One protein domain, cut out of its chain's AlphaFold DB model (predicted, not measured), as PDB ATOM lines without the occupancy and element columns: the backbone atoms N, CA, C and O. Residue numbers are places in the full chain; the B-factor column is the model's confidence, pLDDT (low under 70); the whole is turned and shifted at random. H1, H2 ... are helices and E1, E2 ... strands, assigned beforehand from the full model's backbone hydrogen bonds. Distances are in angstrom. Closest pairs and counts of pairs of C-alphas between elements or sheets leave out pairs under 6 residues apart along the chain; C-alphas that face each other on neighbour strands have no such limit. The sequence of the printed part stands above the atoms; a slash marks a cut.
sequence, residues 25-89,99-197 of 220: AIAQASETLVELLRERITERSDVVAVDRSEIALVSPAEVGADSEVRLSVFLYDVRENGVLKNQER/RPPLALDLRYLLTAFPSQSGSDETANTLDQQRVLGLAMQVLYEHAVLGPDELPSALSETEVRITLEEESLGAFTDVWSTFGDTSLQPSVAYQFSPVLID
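AT A GLANCE: This is residues 25 to 89 and 99 to 197 of the 220 residues of an uncharacterized protein of Halobacteriales archaeon QH_1_68_42 (UniProt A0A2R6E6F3). A strongly twisted sheet of five strands curls round helix H1, and the longer helix H2 covers the same face, making two layers, helices on one side of a sheet. Short H3 only grazes the sheet. The printed part has 164 residues, mixed in class, in the order H1 E1 E2 E3 H2 E4 H3 E5; the mixed sheet runs E1 E2 E3 E5 E4. It is compact, with a radius of gyration of the C-alphas of 16.6 A, yet elongated, spanning 60 by 35 by 23 A.

HOW THE PARTS SIT: E2, residues 71 to 80, and E3, residues 102 to 112, are antiparallel, with N 74 and O 109 3.0 A apart, within hydrogen-bond range. E5, residues 186 to 196, is antiparallel to E3, with N 108 and O 189 at 2.8 A, and bends by 59 degrees at residue 193. Edge strand E4, residues 159 to 164, is antiparallel to E5, with N 162 and O 190 at 2.9 A. Edge strand E1, residues 55 to 57, is parallel to E2, with N 73 and O 56 at 2.8 A. H1, residues 25 to 42, comes closest to E1 at the C-alphas of Arg 38 and Ile 55, 6.4 A. H2, residues 121 to 141, has a height over the sheet of 8.7 A and runs along E3, at 5 degrees on the local plane. E3, H2 and E4 form a split strand-helix-strand unit, two strands running the same way with E5 between them; its crossover is right-handed. Residues 37 to 41 of H1 touch H2 at a steep tilt of 61 degrees, opposite ways; the closest C-alphas, of Leu 37 and Ala 135, are 6.6 A apart. H3, residues 168 to 176, grazes the sheet with residues 171 to 174 and is apart from H1 and H2. In H1, H2 and H3 every O i to N i+4 pair is within hydrogen-bond range.

IN THESE COORDINATES: E3 measures 31.6 A, H2 30.3 A, E5 28.1 A, E2 26.9 A and H1 25.5 A. H1 begins at C-alpha 25 (3.197, -29.228, 14.846), and E5 ends at C-alpha 196 (8.147, -32.341, 16.857).

THE WHOLE: The C-alphas farthest apart, of Arg 89 and Ser 119, are 60.5 A apart. Residues 90 to 98 are not printed, with 7.1 A between C-alphas 89 and 99. The links H1 to E1, E1 to E2 and H2 to E4 are long. Residues 84 to 89 and 99 have pLDDT under 70.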
ATOM      1  N   ALA A  25       2.876 -28.686  16.172       92.81
ATOM      2  CA  ALA A  25       3.197 -29.228  14.846       92.81
ATOM      3  C   ALA A  25       2.059 -30.075  14.247       92.81
ATOM      4  O   ALA A  25       1.721 -29.914  13.078       92.81
ATOM      5  N   ILE A  26       1.407 -30.922  15.056       95.25
ATOM      6  CA  ILE A  26       0.260 -31.731  14.608       95.25
ATOM      7  C   ILE A  26      -0.917 -30.833  14.214       95.25
ATOM      8  O   ILE A  26      -1.521 -31.036  13.166       95.25
ATOM      9  N   ALA A  27      -1.236 -29.824  15.028       96.06
ATOM     10  CA  ALA A  27      -2.334 -28.905  14.739       96.06
ATOM     11  C   ALA A  27      -2.068 -28.094  13.462       96.06
ATOM     12  O   ALA A  27      -2.965 -27.945  12.639       96.06
ATOM     13  N   GLN A  28      -0.832 -27.633  13.271       95.44
ATOM     14  CA  GLN A  28      -0.413 -26.924  12.065       95.44
ATOM     15  C   GLN A  28      -0.467 -27.829  10.831       95.44
ATOM     16  O   GLN A  28      -0.932 -27.387   9.791       95.44
ATOM     17  N   ALA A  29      -0.071 -29.099  10.947       95.94
ATOM     18  CA  ALA A  29      -0.183 -30.060   9.851       95.94
ATOM     19  C   ALA A  29      -1.652 -30.309   9.465       95.94
ATOM     20  O   ALA A  29      -1.987 -30.297   8.281       95.94
ATOM     21  N   SER A  30      -2.534 -30.478  10.458       97.44
ATOM     22  CA  SER A  30      -3.981 -30.598  10.241       97.44
ATOM     23  C   SER A  30      -4.565 -29.358   9.562       97.44
ATOM     24  O   SER A  30      -5.356 -29.482   8.630       97.44
ATOM     25  N   GLU A  31      -4.178 -28.164  10.018       97.00
ATOM     26  CA  GLU A  31      -4.610 -26.894   9.432       97.00
ATOM     27  C   GLU A  31      -4.133 -26.775   7.983       97.00
ATOM     28  O   GLU A  31      -4.949 -26.525   7.104       97.00
ATOM     29  N   THR A  32      -2.859 -27.059   7.700       96.94
ATOM     30  CA  THR A  32      -2.322 -27.059   6.333       96.94
ATOM     31  C   THR A  32      -3.098 -27.992   5.408       96.94
ATOM     32  O   THR A  32      -3.480 -27.578   4.317       96.94
ATOM     33  N   LEU A  33      -3.376 -29.228   5.833       97.69
ATOM     34  CA  LEU A  33      -4.134 -30.187   5.024       97.69
ATOM     35  C   LEU A  33      -5.550 -29.680   4.709       97.69
ATOM     36  O   LEU A  33      -6.015 -29.766   3.571       97.69
ATOM     37  N   VAL A  34      -6.245 -29.150   5.714       98.06
ATOM     38  CA  VAL A  34      -7.623 -28.667   5.562       98.06
ATOM     39  C   VAL A  34      -7.673 -27.399   4.719       98.06
ATOM     40  O   VAL A  34      -8.552 -27.272   3.869       98.06
ATOM     41  N   GLU A  35      -6.732 -26.480   4.910       97.50
ATOM     42  CA  GLU A  35      -6.653 -25.237   4.146       97.50
ATOM     43  C   GLU A  35      -6.283 -25.497   2.679       97.50
ATOM     44  O   GLU A  35      -6.890 -24.886   1.800       97.50
ATOM     45  N   LEU A  36      -5.398 -26.467   2.405       97.31
ATOM     46  CA  LEU A  36      -5.097 -26.946   1.052       97.31
ATOM     47  C   LEU A  36      -6.361 -27.464   0.351       97.31
ATOM     48  O   LEU A  36      -6.675 -27.041  -0.762       97.31
ATOM     49  N   LEU A  37      -7.110 -28.359   1.007       97.75
ATOM     50  CA  LEU A  37      -8.366 -28.891   0.465       97.75
ATOM     51  C   LEU A  37      -9.377 -27.772   0.217       97.75
ATOM     52  O   LEU A  37      -9.963 -27.686  -0.858       97.75
ATOM     53  N   ARG A  38      -9.550 -26.883   1.194       97.50
ATOM     54  CA  ARG A  38     -10.448 -25.733   1.117       97.50
ATOM     55  C   ARG A  38     -10.138 -24.814  -0.051       97.50
ATOM     56  O   ARG A  38     -11.053 -24.423  -0.766       97.50
ATOM     57  N   GLU A  39      -8.879 -24.441  -0.227       96.06
ATOM     58  CA  GLU A  39      -8.450 -23.565  -1.312       96.06
ATOM     59  C   GLU A  39      -8.686 -24.230  -2.671       96.06
ATOM     60  O   GLU A  39      -9.460 -23.716  -3.478       96.06
ATOM     61  N   ARG A  40      -8.123 -25.423  -2.883       95.81
ATOM     62  CA  ARG A  40      -8.147 -26.094  -4.190       95.81
ATOM     63  C   ARG A  40      -9.523 -26.594  -4.613       95.81
ATOM     64  O   ARG A  40      -9.832 -26.583  -5.803       95.81
ATOM     65  N   ILE A  41     -10.363 -27.023  -3.670       95.06
ATOM     66  CA  ILE A  41     -11.740 -27.434  -3.979       95.06
ATOM     67  C   ILE A  41     -12.586 -26.209  -4.340       95.06
ATOM     68  O   ILE A  41     -13.287 -26.240  -5.348       95.06
ATOM     69  N   THR A  42     -12.478 -25.110  -3.582       92.50
ATOM     70  CA  THR A  42     -13.277 -23.895  -3.843       92.50
ATOM     71  C   THR A  42     -12.888 -23.230  -5.172       92.50
ATOM     72  O   THR A  42     -13.754 -22.729  -5.896       92.50
ATOM     73  N   GLU A  43     -11.602 -23.276  -5.550       92.38
ATOM     74  CA  GLU A  43     -11.110 -22.850  -6.874       92.38
ATOM     75  C   GLU A  43     -11.764 -23.618  -8.037       92.38
ATOM     76  O   GLU A  43     -11.815 -23.108  -9.155       92.38
ATOM     77  N   ARG A  44     -12.290 -24.820  -7.769       89.69
ATOM     78  CA  ARG A  44     -12.938 -25.726  -8.732       89.69
ATOM     79  C   ARG A  44     -14.442 -25.877  -8.481       89.69
ATOM     80  O   ARG A  44     -15.036 -26.920  -8.771       89.69
ATOM     81  N   SER A  45     -15.061 -24.826  -7.945       82.62
ATOM     82  CA  SER A  45     -16.505 -24.751  -7.674       82.62
ATOM     83  C   SER A  45     -17.388 -24.905  -8.923       82.62
ATOM     84  O   SER A  45     -18.590 -25.138  -8.806       82.62
ATOM     85  N   ASP A  46     -16.808 -24.831 -10.123       81.38
ATOM     86  CA  ASP A  46     -17.463 -25.147 -11.394       81.38
ATOM     87  C   ASP A  46     -17.755 -26.650 -11.574       81.38
ATOM     88  O   ASP A  46     -18.664 -27.009 -12.324       81.38
ATOM     89  N   VAL A  47     -17.012 -27.527 -10.886       81.56
ATOM     90  CA  VAL A  47     -17.165 -28.990 -10.977       81.56
ATOM     91  C   VAL A  47     -18.128 -29.521  -9.918       81.56
ATOM     92  O   VAL A  47     -18.992 -30.347 -10.226       81.56
ATOM     93  N   VAL A  48     -17.969 -29.072  -8.672       82.75
ATOM     94  CA  VAL A  48     -18.830 -29.430  -7.540       82.75
ATOM     95  C   VAL A  48     -19.003 -28.198  -6.662       82.75
ATOM     96  O   VAL A  48     -18.018 -27.577  -6.272       82.75
ATOM     97  N   ALA A  49     -20.248 -27.859  -6.331       86.88
ATOM     98  CA  ALA A  49     -20.542 -26.768  -5.412       86.88
ATOM     99  C   ALA A  49     -20.265 -27.231  -3.973       86.88
ATOM    100  O   ALA A  49     -21.105 -27.888  -3.358       86.88
ATOM    101  N   VAL A  50     -19.059 -26.932  -3.487       91.88
ATOM    102  CA  VAL A  50     -18.653 -27.090  -2.086       91.88
ATOM    103  C   VAL A  50     -17.989 -25.801  -1.632       91.88
ATOM    104  O   VAL A  50     -16.990 -25.373  -2.212       91.88
ATOM    105  N   ASP A  51     -18.530 -25.206  -0.579       93.19
ATOM    106  CA  ASP A  51     -17.973 -24.030   0.065       93.19
ATOM    107  C   ASP A  51     -16.870 -24.398   1.063       93.19
ATOM    108  O   ASP A  51     -16.819 -25.480   1.654       93.19
ATOM    109  N   ARG A  52     -15.991 -23.429   1.332       95.81
ATOM    110  CA  ARG A  52     -14.888 -23.563   2.296       95.81
ATOM    111  C   ARG A  52     -15.350 -24.041   3.682       95.81
ATOM    112  O   ARG A  52     -14.628 -24.788   4.343       95.81
ATOM    113  N   SER A  53     -16.519 -23.584   4.137       94.94
ATOM    114  CA  SER A  53     -17.100 -23.928   5.444       94.94
ATOM    115  C   SER A  53     -17.640 -25.354   5.518       94.94
ATOM    116  O   SER A  53     -17.749 -25.893   6.615       94.94
ATOM    117  N   GLU A  54     -17.932 -25.975   4.376       96.38
ATOM    118  CA  GLU A  54     -18.434 -27.349   4.293       96.38
ATOM    119  C   GLU A  54     -17.303 -28.394   4.386       96.38
ATOM    120  O   GLU A  54     -17.562 -29.598   4.447       96.38
ATOM    121  N   ILE A  55     -16.040 -27.950   4.421       97.75
ATOM    122  CA  ILE A  55     -14.859 -28.789   4.659       97.75
ATOM    123  C   ILE A  55     -14.372 -28.541   6.088       97.75
ATOM    124  O   ILE A  55     -13.973 -27.421   6.431       97.75
ATOM    125  N   ALA A  56     -14.377 -29.574   6.931       97.94
ATOM    126  CA  ALA A  56     -14.127 -29.433   8.367       97.94
ATOM    127  C   ALA A  56     -13.128 -30.460   8.923       97.94
ATOM    128  O   ALA A  56     -13.137 -31.628   8.543       97.94
ATOM    129  N   LEU A  57     -12.297 -30.018   9.875       98.12
ATOM    130  CA  LEU A  57     -11.460 -30.890  10.703       98.12
ATOM    131  C   LEU A  57     -12.301 -31.410  11.876       98.12
ATOM    132  O   LEU A  57     -12.400 -30.747  12.907       98.12
ATOM    133  N   VAL A  58     -12.968 -32.544  11.692       97.19
ATOM    134  CA  VAL A  58     -13.968 -33.060  12.637       97.19
ATOM    135  C   VAL A  58     -14.113 -34.571  12.485       97.19
ATOM    136  O   VAL A  58     -13.872 -35.105  11.398       97.19
ATOM    137  N   SER A  59     -14.500 -35.273  13.552       95.75
ATOM    138  CA  SER A  59     -14.841 -36.692  13.441       95.75
ATOM    139  C   SER A  59     -16.091 -36.887  12.574       95.75
ATOM    140  O   SER A  59     -17.060 -36.142  12.740       95.75
ATOM    141  N   PRO A  60     -16.147 -37.924  11.714       94.50
ATOM    142  CA  PRO A  60     -17.376 -38.287  11.011       94.50
ATOM    143  C   PRO A  60     -18.569 -38.520  11.951       94.50
ATOM    144  O   PRO A  60     -19.705 -38.290  11.552       94.50
ATOM    145  N   ALA A  61     -18.321 -38.935  13.200       93.69
ATOM    146  CA  ALA A  61     -19.360 -39.161  14.205       93.69
ATOM    147  C   ALA A  61     -20.047 -37.874  14.692       93.69
ATOM    148  O   ALA A  61     -21.171 -37.917  15.187       93.69
ATOM    149  N   GLU A  62     -19.377 -36.729  14.562       92.88
ATOM    150  CA  GLU A  62     -19.894 -35.424  14.987       92.88
ATOM    151  C   GLU A  62     -20.640 -34.702  13.850       92.88
ATOM    152  O   GLU A  62     -21.276 -33.671  14.078       92.88
ATOM    153  N   VAL A  63     -20.602 -35.244  12.626       93.50
ATOM    154  CA  VAL A  63     -21.355 -34.719  11.482       93.50
ATOM    155  C   VAL A  63     -22.805 -35.196  11.581       93.50
ATOM    156  O   VAL A  63     -23.170 -36.291  11.154       93.50
ATOM    157  N   GLY A  64     -23.635 -34.362  12.207       88.12
ATOM    158  CA  GLY A  64     -25.071 -34.602  12.347       88.12
ATOM    159  C   GLY A  64     -25.857 -34.392  11.048       88.12
ATOM    160  O   GLY A  64     -25.361 -33.818  10.083       88.12
ATOM    161  N   ALA A  65     -27.127 -34.807  11.051       83.19
ATOM    162  CA  ALA A  65     -28.021 -34.689   9.894       83.19
ATOM    163  C   ALA A  65     -28.270 -33.235   9.441       83.19
ATOM    164  O   ALA A  65     -28.447 -32.987   8.253       83.19
ATOM    165  N   ASP A  66     -28.247 -32.279  10.374       85.94
ATOM    166  CA  ASP A  66     -28.420 -30.846  10.091       85.94
ATOM    167  C   ASP A  66     -27.090 -30.136   9.767       85.94
ATOM    168  O   ASP A  66     -27.042 -28.911   9.661       85.94
ATOM    169  N   SER A  67     -25.984 -30.881   9.671       91.19
ATOM    170  CA  SER A  67     -24.680 -30.319   9.332       91.19
ATOM    171  C   SER A  67     -24.590 -30.010   7.841       91.19
ATOM    172  O   SER A  67     -24.990 -30.811   6.997       91.19
ATOM    173  N   GLU A  68     -23.980 -28.874   7.519       93.75
ATOM    174  CA  GLU A  68     -23.609 -28.512   6.148       93.75
ATOM    175  C   GLU A  68     -22.250 -29.116   5.746       93.75
ATOM    176  O   GLU A  68     -21.772 -28.900   4.641       93.75
ATOM    177  N   VAL A  69     -21.585 -29.885   6.621       96.50
ATOM    178  CA  VAL A  69     -20.293 -30.502   6.288       96.50
ATOM    179  C   VAL A  69     -20.468 -31.516   5.158       96.50
ATOM    180  O   VAL A  69     -21.156 -32.525   5.297       96.50
ATOM    181  N   ARG A  70     -19.778 -31.270   4.044       96.44
ATOM    182  CA  ARG A  70     -19.716 -32.135   2.858       96.44
ATOM    183  C   ARG A  70     -18.472 -33.015   2.845       96.44
ATOM    184  O   ARG A  70     -18.495 -34.082   2.232       96.44
ATOM    185  N   LEU A  71     -17.402 -32.588   3.519       97.94
ATOM    186  CA  LEU A  71     -16.147 -33.327   3.641       97.94
ATOM    187  C   LEU A  71     -15.557 -33.149   5.045       97.94
ATOM    188  O   LEU A  71     -15.169 -32.044   5.426       97.94
ATOM    189  N   SER A  72     -15.433 -34.239   5.799       97.88
ATOM    190  CA  SER A  72     -14.705 -34.239   7.071       97.88
ATOM    191  C   SER A  72     -13.289 -34.783   6.898       97.88
ATOM    192  O   SER A  72     -13.076 -35.781   6.207       97.88
ATOM    193  N   VAL A  73     -12.336 -34.174   7.594       98.44
ATOM    194  CA  VAL A  73     -10.950 -34.630   7.734       98.44
ATOM    195  C   VAL A  73     -10.739 -34.989   9.202       98.44
ATOM    196  O   VAL A  73     -10.885 -34.133  10.071       98.44
ATOM    197  N   PHE A  74     -10.411 -36.246   9.494       97.75
ATOM    198  CA  PHE A  74     -10.298 -36.736  10.871       97.75
ATOM    199  C   PHE A  74      -8.964 -37.435  11.119       97.75
ATOM    200  O   PHE A  74      -8.675 -38.441  10.483       97.75
ATOM    201  N   LEU A  75      -8.157 -36.927  12.052       97.44
ATOM    202  CA  LEU A  75      -6.920 -37.582  12.488       97.44
ATOM    203  C   LEU A  75      -7.266 -38.774  13.389       97.44
ATOM    204  O   LEU A  75      -7.616 -38.578  14.552       97.44
ATOM    205  N   TYR A  76      -7.185 -39.994  12.857       94.88
ATOM    206  CA  TYR A  76      -7.617 -41.203  13.572       94.88
ATOM    207  C   TYR A  76      -6.455 -42.009  14.167       94.88
ATOM    208  O   TYR A  76      -6.672 -42.791  15.090       94.88
ATOM    209  N   ASP A  77      -5.234 -41.833  13.656       94.75
ATOM    210  CA  ASP A  77      -4.047 -42.539  14.144       94.75
ATOM    211  C   ASP A  77      -2.785 -41.668  14.003       94.75
ATOM    212  O   ASP A  77      -2.639 -40.887  13.058       94.75
ATOM    213  N   VAL A  78      -1.873 -41.792  14.969       96.19
ATOM    214  CA  VAL A  78      -0.600 -41.061  15.042       96.19
ATOM    215  C   VAL A  78       0.486 -42.054  15.421       96.19
ATOM    216  O   VAL A  78       0.459 -42.628  16.510       96.19
ATOM    217  N   ARG A  79       1.467 -42.241  14.538       94.06
ATOM    218  CA  ARG A  79       2.567 -43.189  14.749       94.06
ATOM    219  C   ARG A  79       3.910 -42.496  14.689       94.06
ATOM    220  O   ARG A  79       4.065 -41.476  14.034       94.06
ATOM    221  N   GLU A  80       4.896 -43.059  15.371       92.12
ATOM    222  CA  GLU A  80       6.285 -42.638  15.198       92.12
ATOM    223  C   GLU A  80       6.812 -43.145  13.852       92.12
ATOM    224  O   GLU A  80       6.653 -44.325  13.523       92.12
ATOM    225  N   ASN A  81       7.466 -42.268  13.093       87.38
ATOM    226  CA  ASN A  81       8.024 -42.608  11.794       87.38
ATOM    227  C   ASN A  81       9.223 -43.552  11.961       87.38
ATOM    228  O   ASN A  81      10.295 -43.163  12.429       87.38
ATOM    229  N   GLY A  82       9.057 -44.809  11.544       72.94
ATOM    230  CA  GLY A  82      10.066 -45.855  11.732       72.94
ATOM    231  C   GLY A  82      11.365 -45.657  10.937       72.94
ATOM    232  O   GLY A  82      12.390 -46.234  11.302       72.94
ATOM    233  N   VAL A  83      11.349 -44.845   9.874       72.94
ATOM    234  CA  VAL A  83      12.534 -44.555   9.051       72.94
ATOM    235  C   VAL A  83      13.414 -43.512   9.736       72.94
ATOM    236  O   VAL A  83      14.623 -43.707   9.858       72.94
ATOM    237  N   LEU A  84      12.809 -42.431  10.232       66.62
ATOM    238  CA  LEU A  84      13.514 -41.343  10.913       66.62
ATOM    239  C   LEU A  84      13.877 -41.686  12.365       66.62
ATOM    240  O   LEU A  84      14.898 -41.220  12.860       66.62
ATOM    241  N   LYS A  85      13.125 -42.584  13.015       60.53
ATOM    242  CA  LYS A  85      13.440 -43.123  14.350       60.53
ATOM    243  C   LYS A  85      14.830 -43.761  14.452       60.53
ATOM    244  O   LYS A  85      15.441 -43.743  15.517       60.53
ATOM    245  N   ASN A  86      15.319 -44.341  13.355       56.12
ATOM    246  CA  ASN A  86      16.604 -45.044  13.310       56.12
ATOM    247  C   ASN A  86      17.772 -44.159  12.850       56.12
ATOM    248  O   ASN A  86      18.879 -44.671  12.681       56.12
ATOM    249  N   GLN A  87      17.556 -42.859  12.628       55.62
ATOM    250  CA  GLN A  87      18.659 -41.958  12.314       55.62
ATOM    251  C   GLN A  87      19.505 -41.715  13.570       55.62
ATOM    252  O   GLN A  87      18.999 -41.382  14.644       55.62
ATOM    253  N   GLU A  88      20.811 -41.947  13.437       46.84
ATOM    254  CA  GLU A  88      21.792 -41.755  14.503       46.84
ATOM    255  C   GLU A  88      21.760 -40.303  15.007       46.84
ATOM    256  O   GLU A  88      21.476 -39.376  14.249       46.84
ATOM    257  N   ARG A  89      22.049 -40.085  16.300       53.12
ATOM    258  CA  ARG A  89      22.131 -38.730  16.869       53.12
ATOM    259  C   ARG A  89      23.096 -37.884  16.038       53.12
ATOM    260  O   ARG A  89      24.294 -38.158  16.034       53.12
ATOM    261  N   ARG A  99      18.632 -33.671  21.324       69.31
ATOM    262  CA  ARG A  99      17.826 -34.869  21.041       69.31
ATOM    263  C   ARG A  99      17.217 -34.723  19.633       69.31
ATOM    264  O   ARG A  99      16.702 -33.640  19.352       69.31
ATOM    265  N   PRO A 100      17.279 -35.756  18.768       75.75
ATOM    266  CA  PRO A 100      16.632 -35.691  17.461       75.75
ATOM    267  C   PRO A 100      15.128 -35.415  17.622       75.75
ATOM    268  O   PRO A 100      14.547 -35.827  18.636       75.75
ATOM    269  N   PRO A 101      14.501 -34.707  16.669       84.56
ATOM    270  CA  PRO A 101      13.070 -34.446  16.714       84.56
ATOM    271  C   PRO A 101      12.279 -35.758  16.677       84.56
ATOM    272  O   PRO A 101      12.701 -36.747  16.074       84.56
ATOM    273  N   LEU A 102      11.115 -35.766  17.326       87.62
ATOM    274  CA  LEU A 102      10.153 -36.853  17.215       87.62
ATOM    275  C   LEU A 102       9.492 -36.761  15.840       87.62
ATOM    276  O   LEU A 102       8.711 -35.847  15.586       87.62
ATOM    277  N   ALA A 103       9.816 -37.701  14.962       91.44
ATOM    278  CA  ALA A 103       9.197 -37.799  13.654       91.44
ATOM    279  C   ALA A 103       7.915 -38.632  13.725       91.44
ATOM    280  O   ALA A 103       7.917 -39.734  14.276       91.44
ATOM    281  N   LEU A 104       6.835 -38.117  13.143       94.56
ATOM    282  CA  LEU A 104       5.508 -38.715  13.182       94.56
ATOM    283  C   LEU A 104       4.942 -38.956  11.780       94.56
ATOM    284  O   LEU A 104       5.164 -38.168  10.862       94.56
ATOM    285  N   ASP A 105       4.144 -40.011  11.683       95.88
ATOM    286  CA  ASP A 105       3.226 -40.300  10.592       95.88
ATOM    287  C   ASP A 105       1.804 -40.026  11.097       95.88
ATOM    288  O   ASP A 105       1.326 -40.678  12.032       95.88
ATOM    289  N   LEU A 106       1.136 -39.035  10.506       97.44
ATOM    290  CA  LEU A 106      -0.238 -38.665  10.851       97.44
ATOM    291  C   LEU A 106      -1.198 -39.306   9.854       97.44
ATOM    292  O   LEU A 106      -1.027 -39.128   8.650       97.44
ATOM    293  N   ARG A 107      -2.211 -40.032  10.326       96.94
ATOM    294  CA  ARG A 107      -3.164 -40.731   9.457       96.94
ATOM    295  C   ARG A 107      -4.549 -40.113   9.565       96.94
ATOM    296  O   ARG A 107      -5.181 -40.131  10.621       96.94
ATOM    297  N   TYR A 108      -5.021 -39.581   8.448       97.62
ATOM    298  CA  TYR A 108      -6.306 -38.916   8.322       97.62
ATOM    299  C   TYR A 108      -7.310 -39.805   7.599       97.62
ATOM    300  O   TYR A 108      -6.979 -40.456   6.612       97.62
ATOM    301  N   LEU A 109      -8.553 -39.794   8.068       96.81
ATOM    302  CA  LEU A 109      -9.705 -40.373   7.400       96.81
ATOM    303  C   LEU A 109     -10.504 -39.230   6.775       96.81
ATOM    304  O   LEU A 109     -11.077 -38.400   7.484       96.81
ATOM    305  N   LEU A 110     -10.527 -39.180   5.447       97.81
ATOM    306  CA  LEU A 110     -11.377 -38.268   4.692       97.81
ATOM    307  C   LEU A 110     -12.720 -38.947   4.467       97.81
ATOM    308  O   LEU A 110     -12.747 -40.073   3.980       97.81
ATOM    309  N   THR A 111     -13.816 -38.273   4.804       97.69
ATOM    310  CA  THR A 111     -15.175 -38.819   4.677       97.69
ATOM    311  C   THR A 111     -16.082 -37.811   3.996       97.69
ATOM    312  O   THR A 111     -16.174 -36.667   4.439       97.69
ATOM    313  N   ALA A 112     -16.740 -38.223   2.913       97.56
ATOM    314  CA  ALA A 112     -17.668 -37.366   2.179       97.56
ATOM    315  C   ALA A 112     -19.111 -37.604   2.628       97.56
ATOM    316  O   ALA A 112     -19.498 -38.739   2.900       97.56
ATOM    317  N   PHE A 113     -19.929 -36.552   2.625       95.88
ATOM    318  CA  PHE A 113     -21.339 -36.584   3.022       95.88
ATOM    319  C   PHE A 113     -22.259 -36.142   1.870       95.88
ATOM    320  O   PHE A 113     -21.855 -35.335   1.017       95.88
ATOM    321  N   PRO A 114     -23.483 -36.699   1.791       93.25
ATOM    322  CA  PRO A 114     -24.428 -36.364   0.734       93.25
ATOM    323  C   PRO A 114     -24.865 -34.903   0.807       93.25
ATOM    324  O   PRO A 114     -25.016 -34.337   1.886       93.25
ATOM    325  N   SER A 115     -25.090 -34.303  -0.364       88.00
ATOM    326  CA  SER A 115     -25.786 -33.017  -0.444       88.00
ATOM    327  C   SER A 115     -27.242 -33.177   0.002       88.00
ATOM    328  O   SER A 115     -27.816 -34.257  -0.134       88.00
ATOM    329  N   GLN A 116     -27.857 -32.094   0.475       83.44
ATOM    330  CA  GLN A 116     -29.304 -32.024   0.715       83.44
ATOM    331  C   GLN A 116     -30.048 -31.254  -0.394       83.44
ATOM    332  O   GLN A 116     -31.263 -31.088  -0.326       83.44
ATOM    333  N   SER A 117     -29.330 -30.803  -1.427       83.44
ATOM    334  CA  SER A 117     -29.842 -29.876  -2.450       83.44
ATOM    335  C   SER A 117     -30.098 -30.524  -3.818       83.44
ATOM    336  O   SER A 117     -30.538 -29.841  -4.745       83.44
ATOM    337  N   GLY A 118     -29.796 -31.814  -3.988       82.81
ATOM    338  CA  GLY A 118     -30.019 -32.537  -5.241       82.81
ATOM    339  C   GLY A 118     -31.494 -32.828  -5.521       82.81
ATOM    340  O   GLY A 118     -32.357 -32.729  -4.652       82.81
ATOM    341  N   SER A 119     -31.790 -33.201  -6.768       89.94
ATOM    342  CA  SER A 119     -33.161 -33.481  -7.220       89.94
ATOM    343  C   SER A 119     -33.767 -34.752  -6.621       89.94
ATOM    344  O   SER A 119     -34.989 -34.856  -6.548       89.94
ATOM    345  N   ASP A 120     -32.923 -35.718  -6.252       93.75
ATOM    346  CA  ASP A 120     -33.277 -36.997  -5.636       93.75
ATOM    347  C   ASP A 120     -32.079 -37.577  -4.853       93.75
ATOM    348  O   ASP A 120     -30.969 -37.031  -4.873       93.75
ATOM    349  N   GLU A 121     -32.287 -38.701  -4.163       92.25
ATOM    350  CA  GLU A 121     -31.260 -39.367  -3.356       92.25
ATOM    351  C   GLU A 121     -30.068 -39.845  -4.193       92.25
ATOM    352  O   GLU A 121     -28.926 -39.794  -3.733       92.25
ATOM    353  N   THR A 122     -30.302 -40.271  -5.437       94.81
ATOM    354  CA  THR A 122     -29.223 -40.732  -6.320       94.81
ATOM    355  C   THR A 122     -28.318 -39.567  -6.705       94.81
ATOM    356  O   THR A 122     -27.095 -39.704  -6.673       94.81
ATOM    357  N   ALA A 123     -28.891 -38.405  -7.020       93.56
ATOM    358  CA  ALA A 123     -28.147 -37.186  -7.299       93.56
ATOM    359  C   ALA A 123     -27.295 -36.766  -6.091       93.56
ATOM    360  O   ALA A 123     -26.118 -36.453  -6.268       93.56
ATOM    361  N   ASN A 124     -27.844 -36.843  -4.874       92.94
ATOM    362  CA  ASN A 124     -27.120 -36.527  -3.639       92.94
ATOM    363  C   ASN A 124     -25.930 -37.470  -3.395       92.94
ATOM    364  O   ASN A 124     -24.839 -37.008  -3.054       92.94
ATOM    365  N   THR A 125     -26.106 -38.778  -3.614       94.25
ATOM    366  CA  THR A 125     -25.022 -39.770  -3.495       94.25
ATOM    367  C   THR A 125     -23.969 -39.623  -4.596       94.25
ATOM    368  O   THR A 125     -22.776 -39.759  -4.335       94.25
ATOM    369  N   LEU A 126     -24.364 -39.325  -5.836       94.94
ATOM    370  CA  LEU A 126     -23.395 -39.059  -6.904       94.94
ATOM    371  C   LEU A 126     -22.576 -37.801  -6.603       94.94
ATOM    372  O   LEU A 126     -21.370 -37.785  -6.841       94.94
ATOM    373  N   ASP A 127     -23.208 -36.766  -6.053       94.06
ATOM    374  CA  ASP A 127     -22.517 -35.545  -5.650       94.06
ATOM    375  C   ASP A 127     -21.529 -35.804  -4.500       94.06
ATOM    376  O   ASP A 127     -20.376 -35.392  -4.576       94.06
ATOM    377  N   GLN A 128     -21.918 -36.595  -3.492       95.50
ATOM    378  CA  GLN A 128     -21.025 -37.091  -2.433       95.50
ATOM    379  C   GLN A 128     -19.763 -37.764  -2.991       95.50
ATOM    380  O   GLN A 128     -18.646 -37.469  -2.569       95.50
ATOM    381  N   GLN A 129     -19.933 -38.667  -3.960       96.19
ATOM    382  CA  GLN A 129     -18.816 -39.379  -4.584       96.19
ATOM    383  C   GLN A 129     -17.915 -38.436  -5.388       96.19
ATOM    384  O   GLN A 129     -16.698 -38.615  -5.393       96.19
ATOM    385  N   ARG A 130     -18.485 -37.409  -6.033       96.06
ATOM    386  CA  ARG A 130     -17.703 -36.368  -6.717       96.06
ATOM    387  C   ARG A 130     -16.884 -35.540  -5.738       96.06
ATOM    388  O   ARG A 130     -15.721 -35.292  -6.036       96.06
ATOM    389  N   VAL A 131     -17.439 -35.167  -4.579       96.81
ATOM    390  CA  VAL A 131     -16.686 -34.472  -3.518       96.81
ATOM    391  C   VAL A 131     -15.480 -35.304  -3.086       96.81
ATOM    392  O   VAL A 131     -14.362 -34.792  -3.063       96.81
ATOM    393  N   LEU A 132     -15.680 -36.598  -2.810       97.88
ATOM    394  CA  LEU A 132     -14.587 -37.492  -2.423       97.88
ATOM    395  C   LEU A 132     -13.526 -37.608  -3.527       97.88
ATOM    396  O   LEU A 132     -12.338 -37.450  -3.262       97.88
ATOM    397  N   GLY A 133     -13.955 -37.838  -4.771       97.44
ATOM    398  CA  GLY A 133     -13.055 -37.945  -5.920       97.44
ATOM    399  C   GLY A 133     -12.267 -36.660  -6.183       97.44
ATOM    400  O   GLY A 133     -11.077 -36.726  -6.484       97.44
ATOM    401  N   LEU A 134     -12.896 -35.495  -6.016       97.25
ATOM    402  CA  LEU A 134     -12.242 -34.197  -6.149       97.25
ATOM    403  C   LEU A 134     -11.200 -33.979  -5.047       97.25
ATOM    404  O   LEU A 134     -10.080 -33.579  -5.352       97.25
ATOM    405  N   ALA A 135     -11.527 -34.297  -3.792       98.00
ATOM    406  CA  ALA A 135     -10.568 -34.229  -2.691       98.00
ATOM    407  C   ALA A 135      -9.358 -35.142  -2.944       98.00
ATOM    408  O   ALA A 135      -8.215 -34.713  -2.799       98.00
ATOM    409  N   MET A 136      -9.594 -36.375  -3.400       98.06
ATOM    410  CA  MET A 136      -8.520 -37.303  -3.764       98.06
ATOM    411  C   MET A 136      -7.663 -36.777  -4.919       98.06
ATOM    412  O   MET A 136      -6.441 -36.913  -4.879       98.06
ATOM    413  N   GLN A 137      -8.283 -36.161  -5.931       97.50
ATOM    414  CA  GLN A 137      -7.563 -35.542  -7.041       97.50
ATOM    415  C   GLN A 137      -6.661 -34.401  -6.548       97.50
ATOM    416  O   GLN A 137      -5.486 -34.376  -6.902       97.50
ATOM    417  N   VAL A 138      -7.179 -33.511  -5.694       97.38
ATOM    418  CA  VAL A 138      -6.403 -32.414  -5.090       97.38
ATOM    419  C   VAL A 138      -5.200 -32.956  -4.318       97.38
ATOM    420  O   VAL A 138      -4.079 -32.504  -4.530       97.38
ATOM    421  N   LEU A 139      -5.398 -33.956  -3.456       97.94
ATOM    422  CA  LEU A 139      -4.296 -34.523  -2.674       97.94
ATOM    423  C   LEU A 139      -3.272 -35.265  -3.537       97.94
ATOM    424  O   LEU A 139      -2.098 -35.299  -3.186       97.94
ATOM    425  N   TYR A 140      -3.690 -35.841  -4.664       97.50
ATOM    426  CA  TYR A 140      -2.773 -36.460  -5.618       97.50
ATOM    427  C   TYR A 140      -1.941 -35.417  -6.382       97.50
ATOM    428  O   TYR A 140      -0.743 -35.606  -6.580       97.50
ATOM    429  N   GLU A 141      -2.557 -34.303  -6.786       96.81
ATOM    430  CA  GLU A 141      -1.879 -33.179  -7.452       96.81
ATOM    431  C   GLU A 141      -0.889 -32.464  -6.514       96.81
ATOM    432  O   GLU A 141       0.152 -31.990  -6.967       96.81
ATOM    433  N   HIS A 142      -1.178 -32.460  -5.210       96.44
ATOM    434  CA  HIS A 142      -0.364 -31.861  -4.150       96.44
ATOM    435  C   HIS A 142       0.247 -32.914  -3.211       96.44
ATOM    436  O   HIS A 142       0.384 -32.687  -2.012       96.44
ATOM    437  N   ALA A 143       0.629 -34.079  -3.747       96.38
ATOM    438  CA  ALA A 143       1.124 -35.210  -2.951       96.38
ATOM    439  C   ALA A 143       2.430 -34.921  -2.189       96.38
ATOM    440  O   ALA A 143       2.849 -35.704  -1.335       96.38
ATOM    441  N   VAL A 144       3.097 -33.819  -2.515       96.88
ATOM    442  CA  VAL A 144       4.359 -33.394  -1.933       96.88
ATOM    443  C   VAL A 144       4.261 -31.906  -1.628       96.88
ATOM    444  O   VAL A 144       4.091 -31.116  -2.552       96.88
ATOM    445  N   LEU A 145       4.372 -31.541  -0.351       94.69
ATOM    446  CA  LEU A 145       4.351 -30.160   0.119       94.69
ATOM    447  C   LEU A 145       5.768 -29.706   0.451       94.69
ATOM    448  O   LEU A 145       6.422 -30.252   1.350       94.69
ATOM    449  N   GLY A 146       6.237 -28.707  -0.293       91.06
ATOM    450  CA  GLY A 146       7.555 -28.120  -0.094       91.06
ATOM    451  C   GLY A 146       7.600 -27.099   1.052       91.06
ATOM    452  O   GLY A 146       6.563 -26.678   1.565       91.06
ATOM    453  N   PRO A 147       8.803 -26.618   1.421       87.12
ATOM    454  CA  PRO A 147       8.986 -25.596   2.457       87.12
ATOM    455  C   PRO A 147       8.178 -24.308   2.245       87.12
ATOM    456  O   PRO A 147       7.820 -23.659   3.222       87.12
ATOM    457  N   ASP A 148       7.892 -23.947   0.991       88.44
ATOM    458  CA  ASP A 148       7.147 -22.732   0.633       88.44
ATOM    459  C   ASP A 148       5.622 -22.883   0.802       88.44
ATOM    460  O   ASP A 148       4.909 -21.886   0.908       88.44
ATOM    461  N   GLU A 149       5.115 -24.119   0.828       88.12
ATOM    462  CA  GLU A 149       3.692 -24.448   1.018       88.12
ATOM    463  C   GLU A 149       3.369 -24.784   2.481       88.12
ATOM    464  O   GLU A 149       2.207 -24.814   2.889       88.12
ATOM    465  N   LEU A 150       4.405 -25.043   3.276       90.19
ATOM    466  CA  LEU A 150       4.297 -25.401   4.679       90.19
ATOM    467  C   LEU A 150       4.448 -24.162   5.572       90.19
ATOM    468  O   LEU A 150       5.216 -23.246   5.270       90.19
ATOM    469  N   PRO A 151       3.765 -24.124   6.731       87.94
ATOM    470  CA  PRO A 151       4.055 -23.118   7.737       87.94
ATOM    471  C   PRO A 151       5.517 -23.242   8.173       87.94
ATOM    472  O   PRO A 151       6.087 -24.333   8.186       87.94
ATOM    473  N   SER A 152       6.111 -22.137   8.616       83.44
ATOM    474  CA  SER A 152       7.532 -22.073   8.995       83.44
ATOM    475  C   SER A 152       7.954 -23.061  10.090       83.44
ATOM    476  O   SER A 152       9.133 -23.360  10.221       83.44
ATOM    477  N   ALA A 153       6.995 -23.582  10.858       81.00
ATOM    478  CA  ALA A 153       7.219 -24.640  11.834       81.00
ATOM    479  C   ALA A 153       7.398 -26.034  11.207       81.00
ATOM    480  O   ALA A 153       7.970 -26.904  11.837       81.00
ATOM    481  N   LEU A 154       6.890 -26.280  10.000       85.50
ATOM    482  CA  LEU A 154       6.954 -27.580   9.319       85.50
ATOM    483  C   LEU A 154       7.896 -27.565   8.109       85.50
ATOM    484  O   LEU A 154       8.236 -28.616   7.581       85.50
ATOM    485  N   SER A 155       8.354 -26.385   7.688       83.31
ATOM    486  CA  SER A 155       9.146 -26.181   6.472       83.31
ATOM    487  C   SER A 155      10.572 -26.754   6.521       83.31
ATOM    488  O   SER A 155      11.316 -26.619   5.553       83.31
ATOM    489  N   GLU A 156      10.991 -27.362   7.637       81.94
ATOM    490  CA  GLU A 156      12.305 -28.013   7.760       81.94
ATOM    491  C   GLU A 156      12.420 -29.278   6.901       81.94
ATOM    492  O   GLU A 156      13.523 -29.718   6.578       81.94
ATOM    493  N   THR A 157      11.297 -29.900   6.541       83.62
ATOM    494  CA  THR A 157      11.269 -31.109   5.720       83.62
ATOM    495  C   THR A 157      10.047 -31.102   4.813       83.62
ATOM    496  O   THR A 157       8.994 -30.583   5.161       83.62
ATOM    497  N   GLU A 158      10.209 -31.682   3.629       92.38
ATOM    498  CA  GLU A 158       9.111 -31.941   2.703       92.38
ATOM    499  C   GLU A 158       8.115 -32.927   3.321       92.38
ATOM    500  O   GLU A 158       8.504 -34.022   3.735       92.38
ATOM    501  N   VAL A 159       6.834 -32.566   3.332       94.44
ATOM    502  CA  VAL A 159       5.762 -33.443   3.815       94.44
ATOM    503  C   VAL A 159       5.096 -34.122   2.628       94.44
ATOM    504  O   VAL A 159       4.676 -33.470   1.676       94.44
ATOM    505  N   ARG A 160       4.969 -35.445   2.686       96.69
ATOM    506  CA  ARG A 160       4.283 -36.250   1.676       96.69
ATOM    507  C   ARG A 160       2.890 -36.634   2.134       96.69
ATOM    508  O   ARG A 160       2.695 -37.061   3.273       96.69
ATOM    509  N   ILE A 161       1.957 -36.543   1.198       97.69
ATOM    510  CA  ILE A 161       0.569 -36.975   1.314       97.69
ATOM    511  C   ILE A 161       0.430 -38.267   0.515       97.69
ATOM    512  O   ILE A 161       0.581 -38.272  -0.703       97.69
ATOM    513  N   THR A 162       0.175 -39.382   1.192       97.25
ATOM    514  CA  THR A 162       0.099 -40.703   0.549       97.25
ATOM    515  C   THR A 162      -1.253 -41.338   0.823       97.25
ATOM    516  O   THR A 162      -1.700 -41.340   1.965       97.25
ATOM    517  N   LEU A 163      -1.918 -41.857  -0.212       96.75
ATOM    518  CA  LEU A 163      -3.125 -42.667  -0.039       96.75
ATOM    519  C   LEU A 163      -2.734 -43.998   0.618       96.75
ATOM    520  O   LEU A 163      -1.861 -44.696   0.107       96.75
ATOM    521  N   GLU A 164      -3.378 -44.343   1.728       92.44
ATOM    522  CA  GLU A 164      -3.127 -45.596   2.440       92.44
ATOM    523  C   GLU A 164      -4.081 -46.691   1.951       92.44
ATOM    524  O   GLU A 164      -5.304 -46.525   1.930       92.44
ATOM    525  N   GLU A 165      -3.514 -47.845   1.604       84.69
ATOM    526  CA  GLU A 165      -4.275 -49.069   1.368       84.69
ATOM    527  C   GLU A 165      -4.570 -49.743   2.714       84.69
ATOM    528  O   GLU A 165      -3.877 -50.662   3.150       84.69
ATOM    529  N   GLU A 166      -5.602 -49.264   3.404       76.00
ATOM    530  CA  GLU A 166      -6.068 -49.912   4.628       76.00
ATOM    531  C   GLU A 166      -6.881 -51.173   4.303       76.00
ATOM    532  O   GLU A 166      -7.696 -51.219   3.377       76.00
ATOM    533  N   SER A 167      -6.673 -52.228   5.092       80.62
ATOM    534  CA  SER A 167      -7.482 -53.441   4.965       80.62
ATOM    535  C   SER A 167      -8.947 -53.151   5.311       80.62
ATOM    536  O   SER A 167      -9.236 -52.345   6.196       80.62
ATOM    537  N   LEU A 168      -9.885 -53.873   4.687       79.25
ATOM    538  CA  LEU A 168     -11.315 -53.740   5.006       79.25
ATOM    539  C   LEU A 168     -11.604 -53.952   6.505       79.25
ATOM    540  O   LEU A 168     -12.514 -53.329   7.046       79.25
ATOM    541  N   GLY A 169     -10.827 -54.812   7.175       83.06
ATOM    542  CA  GLY A 169     -10.927 -55.030   8.620       83.06
ATOM    543  C   GLY A 169     -10.576 -53.771   9.408       83.06
ATOM    544  O   GLY A 169     -11.424 -53.265  10.128       83.06
ATOM    545  N   ALA A 170      -9.384 -53.210   9.182       81.56
ATOM    546  CA  ALA A 170      -8.937 -51.981   9.844       81.56
ATOM    547  C   ALA A 170      -9.895 -50.803   9.600       81.56
ATOM    548  O   ALA A 170     -10.229 -50.061  10.521       81.56
ATOM    549  N   PHE A 171     -10.398 -50.674   8.371       85.38
ATOM    550  CA  PHE A 171     -11.410 -49.680   8.032       85.38
ATOM    551  C   PHE A 171     -12.697 -49.858   8.853       85.38
ATOM    552  O   PHE A 171     -13.215 -48.901   9.427       85.38
ATOM    553  N   THR A 172     -13.198 -51.094   8.940       84.69
ATOM    554  CA  THR A 172     -14.407 -51.422   9.711       84.69
ATOM    555  C   THR A 172     -14.192 -51.216  11.210       84.69
ATOM    556  O   THR A 172     -15.094 -50.736  11.893       84.69
ATOM    557  N   ASP A 173     -12.998 -51.520  11.718       87.69
ATOM    558  CA  ASP A 173     -12.633 -51.326  13.121       87.69
ATOM    559  C   ASP A 173     -12.670 -49.840  13.493       87.69
ATOM    560  O   ASP A 173     -13.300 -49.489  14.490       87.69
ATOM    561  N   VAL A 174     -12.088 -48.959  12.666       87.06
ATOM    562  CA  VAL A 174     -12.179 -47.501  12.864       87.06
ATOM    563  C   VAL A 174     -13.644 -47.062  12.901       87.06
ATOM    564  O   VAL A 174     -14.060 -46.388  13.841       87.06
ATOM    565  N   TRP A 175     -14.457 -47.507  11.940       89.94
ATOM    566  CA  TRP A 175     -15.877 -47.153  11.887       89.94
ATOM    567  C   TRP A 175     -16.704 -47.697  13.056       89.94
ATOM    568  O   TRP A 175     -17.632 -47.027  13.503       89.94
ATOM    569  N   SER A 176     -16.343 -48.853  13.616       88.19
ATOM    570  CA  SER A 176     -17.029 -49.424  14.784       88.19
ATOM    571  C   SER A 176     -16.923 -48.543  16.035       88.19
ATOM    572  O   SER A 176     -17.772 -48.621  16.923       88.19
ATOM    573  N   THR A 177     -15.914 -47.665  16.095       88.81
ATOM    574  CA  THR A 177     -15.729 -46.729  17.213       88.81
ATOM    575  C   THR A 177     -16.732 -45.577  17.209       88.81
ATOM    576  O   THR A 177     -16.957 -44.967  18.252       88.81
ATOM    577  N   PHE A 178     -17.377 -45.307  16.068       87.31
ATOM    578  CA  PHE A 178     -18.344 -44.218  15.908       87.31
ATOM    579  C   PHE A 178     -19.775 -44.601  16.324       87.31
ATOM    580  O   PHE A 178     -20.688 -43.784  16.224       87.31
ATOM    581  N   GLY A 179     -19.988 -45.815  16.841       84.44
ATOM    582  CA  GLY A 179     -21.276 -46.241  17.388       84.44
ATOM    583  C   GLY A 179     -22.372 -46.314  16.325       84.44
ATOM    584  O   GLY A 179     -22.289 -47.128  15.410       84.44
ATOM    585  N   ASP A 180     -23.405 -45.479  16.464       82.69
ATOM    586  CA  ASP A 180     -24.606 -45.496  15.614       82.69
ATOM    587  C   ASP A 180     -24.461 -44.678  14.313       82.69
ATOM    588  O   ASP A 180     -25.414 -44.568  13.536       82.69
ATOM    589  N   THR A 181     -23.297 -44.076  14.052       85.62
ATOM    590  CA  THR A 181     -23.064 -43.313  12.819       85.62
ATOM    591  C   THR A 181     -23.023 -44.239  11.602       85.62
ATOM    592  O   THR A 181     -22.219 -45.167  11.524       85.62
ATOM    593  N   SER A 182     -23.867 -43.955  10.609       86.69
ATOM    594  CA  SER A 182     -23.875 -44.686   9.340       86.69
ATOM    595  C   SER A 182     -22.540 -44.564   8.612       86.69
ATOM    596  O   SER A 182     -22.015 -43.462   8.449       86.69
ATOM    597  N   LEU A 183     -22.047 -45.695   8.104       90.31
ATOM    598  CA  LEU A 183     -20.859 -45.746   7.262       90.31
ATOM    599  C   LEU A 183     -21.021 -44.833   6.041       90.31
ATOM    600  O   LEU A 183     -21.973 -44.983   5.273       90.31
ATOM    601  N   GLN A 184     -20.060 -43.936   5.845       93.69
ATOM    602  CA  GLN A 184     -19.979 -43.064   4.676       93.69
ATOM    603  C   GLN A 184     -18.765 -43.431   3.805       93.69
ATOM    604  O   GLN A 184     -17.826 -44.067   4.290       93.69
ATOM    605  N   PRO A 185     -18.758 -43.056   2.513       94.31
ATOM    606  CA  PRO A 185     -17.600 -43.213   1.647       94.31
ATOM    607  C   PRO A 185     -16.394 -42.448   2.201       94.31
ATOM    608  O   PRO A 185     -16.439 -41.221   2.349       94.31
ATOM    609  N   SER A 186     -15.310 -43.181   2.457       95.56
ATOM    610  CA  SER A 186     -14.108 -42.637   3.081       95.56
ATOM    611  C   SER A 186     -12.828 -43.250   2.537       95.56
ATOM    612  O   SER A 186     -12.819 -44.388   2.067       95.56
ATOM    613  N   VAL A 187     -11.734 -42.500   2.655       96.00
ATOM    614  CA  VAL A 187     -10.376 -42.915   2.276       96.00
ATOM    615  C   VAL A 187      -9.369 -42.467   3.330       96.00
ATOM    616  O   VAL A 187      -9.543 -41.423   3.960       96.00
ATOM    617  N   ALA A 188      -8.317 -43.260   3.524       96.31
ATOM    618  CA  ALA A 188      -7.258 -42.959   4.476       96.31
ATOM    619  C   ALA A 188      -6.049 -42.336   3.764       96.31
ATOM    620  O   ALA A 188      -5.613 -42.828   2.727       96.31
ATOM    621  N   TYR A 189      -5.494 -41.275   4.340       97.50
ATOM    622  CA  TYR A 189      -4.274 -40.630   3.869       97.50
ATOM    623  C   TYR A 189      -3.255 -40.516   4.996       97.50
ATOM    624  O   TYR A 189      -3.603 -40.179   6.126       97.50
ATOM    625  N   GLN A 190      -1.990 -40.739   4.674       97.31
ATOM    626  CA  GLN A 190      -0.864 -40.495   5.560       97.31
ATOM    627  C   GLN A 190      -0.178 -39.173   5.207       97.31
ATOM    628  O   GLN A 190       0.101 -38.897   4.042       97.31
ATOM    629  N   PHE A 191       0.135 -38.395   6.239       96.88
ATOM    630  CA  PHE A 191       0.905 -37.159   6.198       96.88
ATOM    631  C   PHE A 191       2.228 -37.394   6.925       96.88
ATOM    632  O   PHE A 191       2.239 -37.639   8.136       96.88
ATOM    633  N   SER A 192       3.337 -37.394   6.186       95.31
ATOM    634  CA  SER A 192       4.633 -37.828   6.717       95.31
ATOM    635  C   SER A 192       5.824 -37.179   6.002       95.31
ATOM    636  O   SER A 192       5.793 -37.069   4.777       95.31
ATOM    637  N   PRO A 193       6.907 -36.820   6.712       94.25
ATOM    638  CA  PRO A 193       7.046 -36.829   8.167       94.25
ATOM    639  C   PRO A 193       6.585 -35.500   8.785       94.25
ATOM    640  O   PRO A 193       6.826 -34.433   8.230       94.25
ATOM    641  N   VAL A 194       5.987 -35.546   9.976       93.25
ATOM    642  CA  VAL A 194       5.745 -34.352  10.806       93.25
ATOM    643  C   VAL A 194       6.698 -34.378  11.994       93.25
ATOM    644  O   VAL A 194       6.712 -35.342  12.757       93.25
ATOM    645  N   LEU A 195       7.518 -33.339  12.139       91.50
ATOM    646  CA  LEU A 195       8.551 -33.274  13.171       91.50
ATOM    647  C   LEU A 195       8.054 -32.495  14.391       91.50
ATOM    648  O   LEU A 195       7.484 -31.415  14.258       91.50
ATOM    649  N   ILE A 196       8.296 -33.043  15.582       90.12
ATOM    650  CA  ILE A 196       8.147 -32.341  16.857       90.12
ATOM    651  C   ILE A 196       9.521 -32.209  17.501       90.12
ATOM    652  O   ILE A 196      10.155 -33.192  17.890       90.12
ATOM    653  N   ASP A 197       9.963 -30.975  17.666       84.38
ATOM    654  CA  ASP A 197      11.168 -30.650  18.399       84.38
ATOM    655  C   ASP A 197      11.033 -31.001  19.880       84.38
ATOM    656  O   ASP A 197      10.065 -30.638  20.556       84.38
TER     657      ASP A 197